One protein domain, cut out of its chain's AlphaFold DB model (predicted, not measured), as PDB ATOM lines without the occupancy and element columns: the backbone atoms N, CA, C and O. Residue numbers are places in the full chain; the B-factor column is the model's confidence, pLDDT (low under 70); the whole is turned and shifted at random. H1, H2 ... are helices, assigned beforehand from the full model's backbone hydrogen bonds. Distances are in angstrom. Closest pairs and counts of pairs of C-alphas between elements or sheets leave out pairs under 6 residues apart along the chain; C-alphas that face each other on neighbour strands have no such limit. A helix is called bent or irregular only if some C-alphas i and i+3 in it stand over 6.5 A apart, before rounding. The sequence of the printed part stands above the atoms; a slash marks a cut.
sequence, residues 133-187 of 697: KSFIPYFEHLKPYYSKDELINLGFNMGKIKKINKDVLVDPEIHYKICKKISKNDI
ATOM      1  N   LYS A 133     268.762 379.085 370.462       94.75
ATOM      2  CA  LYS A 133     268.315 378.173 369.401       94.75
ATOM      3  C   LYS A 133     268.079 378.915 368.097       94.75
ATOM      4  O   LYS A 133     268.230 378.306 367.042       94.75
ATOM      5  N   SER A 134     267.758 380.202 368.187       94.19
ATOM      6  CA  SER A 134     267.486 381.069 367.050       94.19
ATOM      7  C   SER A 134     268.747 381.535 366.321       94.19
ATOM      8  O   SER A 134     268.626 382.166 365.285       94.19
ATOM      9  N   PHE A 135     269.953 381.294 366.852       95.12
ATOM     10  CA  PHE A 135     271.175 381.908 366.328       95.12
ATOM     11  C   PHE A 135     271.497 381.479 364.889       95.12
ATOM     12  O   PHE A 135     271.724 380.294 364.627       95.12
ATOM     13  N   ILE A 136     271.611 382.471 364.005       93.50
ATOM     14  CA  ILE A 136     272.113 382.351 362.634       93.50
ATOM     15  C   ILE A 136     273.389 383.209 362.549       93.50
ATOM     16  O   ILE A 136     273.300 384.409 362.811       93.50
ATOM     17  N   PRO A 137     274.565 382.644 362.197       90.00
ATOM     18  CA  PRO A 137     275.861 383.332 362.311       90.00
ATOM     19  C   PRO A 137     275.996 384.667 361.577       90.00
ATOM     20  O   PRO A 137     276.814 385.491 361.965       90.00
ATOM     21  N   TYR A 138     275.205 384.872 360.528       90.31
ATOM     22  CA  TYR A 138     275.323 386.010 359.619       90.31
ATOM     23  C   TYR A 138     274.374 387.170 359.961       90.31
ATOM     24  O   TYR A 138     274.429 388.224 359.337       90.31
ATOM     25  N   PHE A 139     273.485 386.984 360.938       90.44
ATOM     26  CA  PHE A 139     272.546 388.010 361.375       90.44
ATOM     27  C   PHE A 139     273.055 388.705 362.636       90.44
ATOM     28  O   PHE A 139     272.978 388.166 363.737       90.44
ATOM     29  N   GLU A 140     273.524 389.944 362.484       87.25
ATOM     30  CA  GLU A 140     274.133 390.731 363.569       87.25
ATOM     31  C   GLU A 140     273.175 391.029 364.738       87.25
ATOM     32  O   GLU A 140     273.609 391.209 365.877       87.25
ATOM     33  N   HIS A 141     271.863 391.048 364.487       88.75
ATOM     34  CA  HIS A 141     270.846 391.242 365.525       88.75
ATOM     35  C   HIS A 141     270.654 390.011 366.425       88.75
ATOM     36  O   HIS A 141     270.097 390.124 367.520       88.75
ATOM     37  N   LEU A 142     271.148 388.839 366.010       90.06
ATOM     38  CA  LEU A 142     271.038 387.592 366.755       90.06
ATOM     39  C   LEU A 142     272.294 387.327 367.578       90.06
ATOM     40  O   LEU A 142     273.330 386.893 367.077       90.06
ATOM     41  N   LYS A 143     272.180 387.496 368.894       90.31
ATOM     42  CA  LYS A 143     273.258 387.122 369.815       90.31
ATOM     43  C   LYS A 143     273.382 385.589 369.904       90.31
ATOM     44  O   LYS A 143     272.368 384.908 370.056       90.31
ATOM     45  N   PRO A 144     274.598 385.016 369.876       93.06
ATOM     46  CA  PRO A 144     274.783 383.563 369.926       93.06
ATOM     47  C   PRO A 144     274.427 382.942 371.275       93.06
ATOM     48  O   PRO A 144     273.988 381.793 371.319       93.06
ATOM     49  N   TYR A 145     274.598 383.685 372.366       94.50
ATOM     50  CA  TYR A 145     274.412 383.191 373.727       94.50
ATOM     51  C   TYR A 145     273.436 384.073 374.499       94.50
ATOM     52  O   TYR A 145     273.321 385.271 374.238       94.50
ATOM     53  N   TYR A 146     272.737 383.469 375.455       92.94
ATOM     54  CA  TYR A 146     272.033 384.216 376.491       92.94
ATOM     55  C   TYR A 146     273.034 384.832 377.475       92.94
ATOM     56  O   TYR A 146     274.089 384.252 377.725       92.94
ATOM     57  N   SER A 147     272.699 385.953 378.099       91.94
ATOM     58  CA  SER A 147     273.364 386.377 379.332       91.94
ATOM     59  C   SER A 147     272.755 385.690 380.559       91.94
ATOM     60  O   SER A 147     271.647 385.141 380.500       91.94
ATOM     61  N   LYS A 148     273.453 385.709 381.703       90.75
ATOM     62  CA  LYS A 148     272.881 385.172 382.954       90.75
ATOM     63  C   LYS A 148     271.654 385.971 383.390       90.75
ATOM     64  O   LYS A 148     270.681 385.363 383.834       90.75
ATOM     65  N   ASP A 149     271.656 387.291 383.202       90.75
ATOM     66  CA  ASP A 149     270.465 388.120 383.440       90.75
ATOM     67  C   ASP A 149     269.275 387.718 382.573       90.75
ATOM     68  O   ASP A 149     268.155 387.609 383.077       90.75
ATOM     69  N   GLU A 150     269.500 387.464 381.285       92.62
ATOM     70  CA  GLU A 150     268.439 387.029 380.380       92.62
ATOM     71  C   GLU A 150     267.842 385.700 380.845       92.62
ATOM     72  O   GLU A 150     266.623 385.594 380.971       92.62
ATOM     73  N   LEU A 151     268.681 384.710 381.184       93.31
ATOM     74  CA  LEU A 151     268.226 383.409 381.690       93.31
ATOM     75  C   LEU A 151     267.401 383.534 382.979       93.31
ATOM     76  O   LEU A 151     266.368 382.870 383.117       93.31
ATOM     77  N   ILE A 152     267.842 384.379 383.916       92.25
ATOM     78  CA  ILE A 152     267.146 384.617 385.186       92.25
ATOM     79  C   ILE A 152     265.797 385.300 384.933       92.25
ATOM     80  O   ILE A 152     264.755 384.789 385.350       92.25
ATOM     81  N   ASN A 153     265.790 386.426 384.217       93.00
ATOM     82  CA  ASN A 153     264.577 387.209 383.989       93.00
ATOM     83  C   ASN A 153     263.543 386.427 383.157       93.00
ATOM     84  O   ASN A 153     262.361 386.412 383.504       93.00
ATOM     85  N   LEU A 154     263.980 385.691 382.125       92.31
ATOM     86  CA  LEU A 154     263.126 384.765 381.371       92.31
ATOM     87  C   LEU A 154     262.533 383.698 382.285       92.31
ATOM     88  O   LEU A 154     261.326 383.455 382.263       92.31
ATOM     89  N   GLY A 155     263.363 383.072 383.120       91.56
ATOM     90  CA  GLY A 155     262.904 382.041 384.037       91.56
ATOM     91  C   GLY A 155     261.849 382.536 385.016       91.56
ATOM     92  O   GLY A 155     260.899 381.795 385.292       91.56
ATOM     93  N   PHE A 156     261.974 383.773 385.501       91.31
ATOM     94  CA  PHE A 156     260.953 384.398 386.334       91.31
ATOM     95  C   PHE A 156     259.669 384.689 385.550       91.31
ATOM     96  O   PHE A 156     258.593 384.285 385.990       91.31
ATOM     97  N   ASN A 157     259.763 385.291 384.361       89.75
ATOM     98  CA  ASN A 157     258.605 385.578 383.500       89.75
ATOM     99  C   ASN A 157     257.844 384.310 383.063       89.75
ATOM    100  O   ASN A 157     256.630 384.337 382.823       89.75
ATOM    101  N   MET A 158     258.554 383.185 382.958       87.19
ATOM    102  CA  MET A 158     258.001 381.870 382.632       87.19
ATOM    103  C   MET A 158     257.518 381.089 383.867       87.19
ATOM    104  O   MET A 158     256.935 380.015 383.705       87.19
ATOM    105  N   GLY A 159     257.787 381.570 385.088       87.06
ATOM    106  CA  GLY A 159     257.492 380.854 386.335       87.06
ATOM    107  C   GLY A 159     258.244 379.522 386.476       87.06
ATOM    108  O   GLY A 159     257.745 378.593 387.107       87.06
ATOM    109  N   LYS A 160     259.416 379.378 385.837       86.69
ATOM    110  CA  LYS A 160     260.191 378.118 385.789       86.69
ATOM    111  C   LYS A 160     261.319 378.038 386.814       86.69
ATOM    112  O   LYS A 160     261.861 376.947 387.021       86.69
ATOM    113  N   ILE A 161     261.664 379.160 387.440       87.12
ATOM    114  CA  ILE A 161     262.675 379.247 388.495       87.12
ATOM    115  C   ILE A 161     262.124 380.045 389.683       87.12
ATOM    116  O   ILE A 161     261.278 380.923 389.518       87.12
ATOM    117  N   LYS A 162     262.609 379.729 390.886       84.25
ATOM    118  CA  LYS A 162     262.399 380.544 392.093       84.25
ATOM    119  C   LYS A 162     263.492 381.609 392.177       84.25
ATOM    120  O   LYS A 162     264.489 381.488 391.475       84.25
ATOM    121  N   LYS A 163     263.307 382.635 393.018       80.56
ATOM    122  CA  LYS A 163     264.236 383.767 393.184       80.56
ATOM    123  C   LYS A 163     265.683 383.274 393.373       80.56
ATOM    124  O   LYS A 163     266.007 382.714 394.415       80.56
ATOM    125  N   ILE A 164     266.514 383.477 392.353       87.25
ATOM    126  CA  ILE A 164     267.956 383.195 392.324       87.25
ATOM    127  C   ILE A 164     268.709 384.443 391.848       87.25
ATOM    128  O   ILE A 164     268.109 385.325 391.234       87.25
ATOM    129  N   ASN A 165     270.009 384.512 392.124       84.50
ATOM    130  CA  ASN A 165     270.912 385.551 391.625       84.50
ATOM    131  C   ASN A 165     271.938 384.959 390.634       84.50
ATOM    132  O   ASN A 165     271.977 383.745 390.419       84.50
ATOM    133  N   LYS A 166     272.766 385.816 390.023       85.56
ATOM    134  CA  LYS A 166     273.798 385.395 389.056       85.56
ATOM    135  C   LYS A 166     274.850 384.468 389.659       85.56
ATOM    136  O   LYS A 166     275.295 383.550 388.979       85.56
ATOM    137  N   ASP A 167     275.203 384.671 390.927       83.31
ATOM    138  CA  ASP A 167     276.225 383.885 391.633       83.31
ATOM    139  C   ASP A 167     275.900 382.389 391.642       83.31
ATOM    140  O   ASP A 167     276.785 381.548 391.506       83.31
ATOM    141  N   VAL A 168     274.613 382.048 391.752       86.19
ATOM    142  CA  VAL A 168     274.132 380.660 391.701       86.19
ATOM    143  C   VAL A 168     274.355 380.033 390.320       86.19
ATOM    144  O   VAL A 168     274.581 378.831 390.219       86.19
ATOM    145  N   LEU A 169     274.331 380.832 389.251       87.12
ATOM    146  CA  LEU A 169     274.567 380.378 387.878       87.12
ATOM    147  C   LEU A 169     276.058 380.257 387.517       87.12
ATOM    148  O   LEU A 169     276.376 379.943 386.372       87.12
ATOM    149  N   VAL A 170     276.976 380.501 388.457       86.06
ATOM    150  CA  VAL A 170     278.389 380.107 388.299       86.06
ATOM    151  C   VAL A 170     278.531 378.581 388.364       86.06
ATOM    152  O   VAL A 170     279.435 378.029 387.745       86.06
ATOM    153  N   ASP A 171     277.619 377.893 389.058       87.12
ATOM    154  CA  ASP A 171     277.554 376.432 389.074       87.12
ATOM    155  C   ASP A 171     277.133 375.889 387.687       87.12
ATOM    156  O   ASP A 171     276.017 376.176 387.227       87.12
ATOM    157  N   PRO A 172     277.982 375.086 387.014       88.75
ATOM    158  CA  PRO A 172     277.696 374.595 385.668       88.75
ATOM    159  C   PRO A 172     276.446 373.713 385.575       88.75
ATOM    160  O   PRO A 172     275.748 373.752 384.558       88.75
ATOM    161  N   GLU A 173     276.128 372.932 386.611       91.69
ATOM    162  CA  GLU A 173     274.952 372.063 386.601       91.69
ATOM    163  C   GLU A 173     273.662 372.865 386.729       91.69
ATOM    164  O   GLU A 173     272.692 372.608 386.007       91.69
ATOM    165  N   ILE A 174     273.629 373.827 387.656       91.44
ATOM    166  CA  ILE A 174     272.466 374.697 387.848       91.44
ATOM    167  C   ILE A 174     272.256 375.543 386.591       91.44
ATOM    168  O   ILE A 174     271.135 375.609 386.072       91.44
ATOM    169  N   HIS A 175     273.339 376.112 386.061       92.19
ATOM    170  CA  HIS A 175     273.334 376.852 384.807       92.19
ATOM    171  C   HIS A 175     272.765 376.016 383.651       92.19
ATOM    172  O   HIS A 175     271.818 376.444 382.988       92.19
ATOM    173  N   TYR A 176     273.257 374.789 383.450       93.00
ATOM    174  CA  TYR A 176     272.766 373.895 382.399       93.00
ATOM    175  C   TYR A 176     271.284 373.526 382.582       93.00
ATOM    176  O   TYR A 176     270.502 373.572 381.625       93.00
ATOM    177  N   LYS A 177     270.856 373.215 383.816       92.62
ATOM    178  CA  LYS A 177     269.452 372.900 384.143       92.62
ATOM    179  C   LYS A 177     268.516 374.062 383.802       92.62
ATOM    180  O   LYS A 177     267.413 373.824 383.302       92.62
ATOM    181  N   ILE A 178     268.933 375.302 384.056       92.19
ATOM    182  CA  ILE A 178     268.153 376.502 383.726       92.19
ATOM    183  C   ILE A 178     268.176 376.756 382.223       92.19
ATOM    184  O   ILE A 178     267.106 376.835 381.622       92.19
ATOM    185  N   CYS A 179     269.351 376.755 381.594       93.62
ATOM    186  CA  CYS A 179     269.502 376.902 380.147       93.62
ATOM    187  C   CYS A 179     268.577 375.948 379.367       93.62
ATOM    188  O   CYS A 179     267.819 376.377 378.494       93.62
ATOM    189  N   LYS A 180     268.539 374.660 379.741       92.44
ATOM    190  CA  LYS A 180     267.677 373.643 379.111       92.44
ATOM    191  C   LYS A 180     266.178 373.904 379.298       92.44
ATOM    192  O   LYS A 180     265.377 373.459 378.478       92.44
ATOM    193  N   LYS A 181     265.766 374.575 380.377       90.75
ATOM    194  CA  LYS A 181     264.360 374.947 380.612       90.75
ATOM    195  C   LYS A 181     263.962 376.187 379.820       90.75
ATOM    196  O   LYS A 181     262.868 376.198 379.266       90.75
ATOM    197  N   ILE A 182     264.828 377.198 379.783       90.12
ATOM    198  CA  ILE A 182     264.539 378.495 379.157       90.12
ATOM    199  C   ILE A 182     264.575 378.396 377.633       90.12
ATOM    200  O   ILE A 182     263.603 378.757 376.976       90.12
ATOM    201  N   SER A 183     265.625 377.788 377.076       90.44
ATOM    202  CA  SER A 183     265.808 377.644 375.622       90.44
ATOM    203  C   SER A 183     264.727 376.806 374.925       90.44
ATOM    204  O   SER A 183     264.685 376.742 373.700       90.44
ATOM    205  N   LYS A 184     263.834 376.129 375.662       87.56
ATOM    206  CA  LYS A 184     262.702 375.407 375.063       87.56
ATOM    207  C   LYS A 184     261.699 376.330 374.382       87.56
ATOM    208  O   LYS A 184     261.154 375.916 373.375       87.56
ATOM    209  N   ASN A 185     261.499 377.540 374.896       84.94
ATOM    210  CA  ASN A 185     260.534 378.489 374.337       84.94
ATOM    211  C   ASN A 185     261.119 379.358 373.212       84.94
ATOM    212  O   ASN A 185     260.387 380.148 372.625       84.94
ATOM    213  N   ASP A 186     262.422 379.248 372.951       91.06
ATOM    214  CA  ASP A 186     263.106 379.999 371.901       91.06
ATOM    215  C   ASP A 186     262.811 379.398 370.529       91.06
ATOM    216  O   ASP A 186     262.749 378.169 370.391       91.06
ATOM    217  N   ILE A 187     262.651 380.259 369.527       93.69
ATOM    218  CA  ILE A 187     262.477 379.824 368.143       93.69
ATOM    219  C   ILE A 187     263.765 379.172 367.652       93.69
ATOM    220  O   ILE A 187     264.868 379.540 368.063       93.69
TER     221      ILE A 187
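AT A GLANCE: This is residues 133 to 187 of the 697 residues of an uncharacterized protein of seawater metagenome (UniProt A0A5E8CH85). A small head of three helices, in which the longest helix H3 crosses H1 and the short H2 packs at the end where H1 and H3 begin, with a long loop of residues 133 to 147 reaching away from this head and folding back to enter H1. This loop makes much of the long axis, and the first and last printed residues come near each other at its base. The printed part has 55 residues with three named helices in the order H1, H2, H3 and no named strand, and its class is all helix. It is only just compact, close to loose, with a radius of gyration of the C-alphas of 11.7 A, and its elongated outline spans 34 by 21 by 15 A.

IN THESE COORDINATES: The printed part begins at Lys 133, with its C-alpha at (268.315, 378.173, 369.401), and residues 133 to 147 hold no named element. H1 is residues 148 to 157, 14.3 A from first to last C-alpha, beginning at C-alpha 148 at (272.881, 385.172, 382.954). H2 is residues 166 to 170, five residues. H3 is residues 172 to 185, 20.9 A long, ending at C-alpha 185 at (260.534, 378.489, 374.337). H3 is neither bent nor irregular, but only just: C-alphas 182 and 185 are 6.3 A apart.

HOW THE PARTS SIT: H1 and H3 touch, and their closest C-alphas, those of Gly 155 and Ile 182, are 6.2 A apart. Their lines stand at a steep tilt of 53 degrees. They run the same way. H3 touches H1 with residues 178 to 182 alone. H1 and H2 touch, and their closest C-alphas, those of Lys 148 and Lys 166, are 6.2 A apart. H2 and H3 only just touch, with 3 pairs of C-alphas within 8 A, and only at the corner by their link; the closest C-alphas are those of Leu 169 and His 175, 4.8 A apart. H3 touches H2 with residues 174 to 175 alone. In H1 every O i to N i+4 pair is within hydrogen-bond range; in H3 it is 8 of 10, and in H2 0 of 1, where 2 of 2 O i to N i+3 pairs are within range.

THE WHOLE: The two C-alphas farthest apart, those of Tyr 138 in the first stretch and Lys 163 between H1 and H2, are 35.4 A apart. The C-alphas of residues 133 to 147 lie 5 to 21 A from the mean of the C-alphas. The C-alphas of Lys 133 and Ile 187, the first and last printed, are 6.2 A apart. The link from H1 to H2, 8 residues, is short, and the link from H2 to H3, 1 residue, is tight. The printed part has no cut. The mean pLDDT of the printed part is 90.0, and no printed residue is under 70.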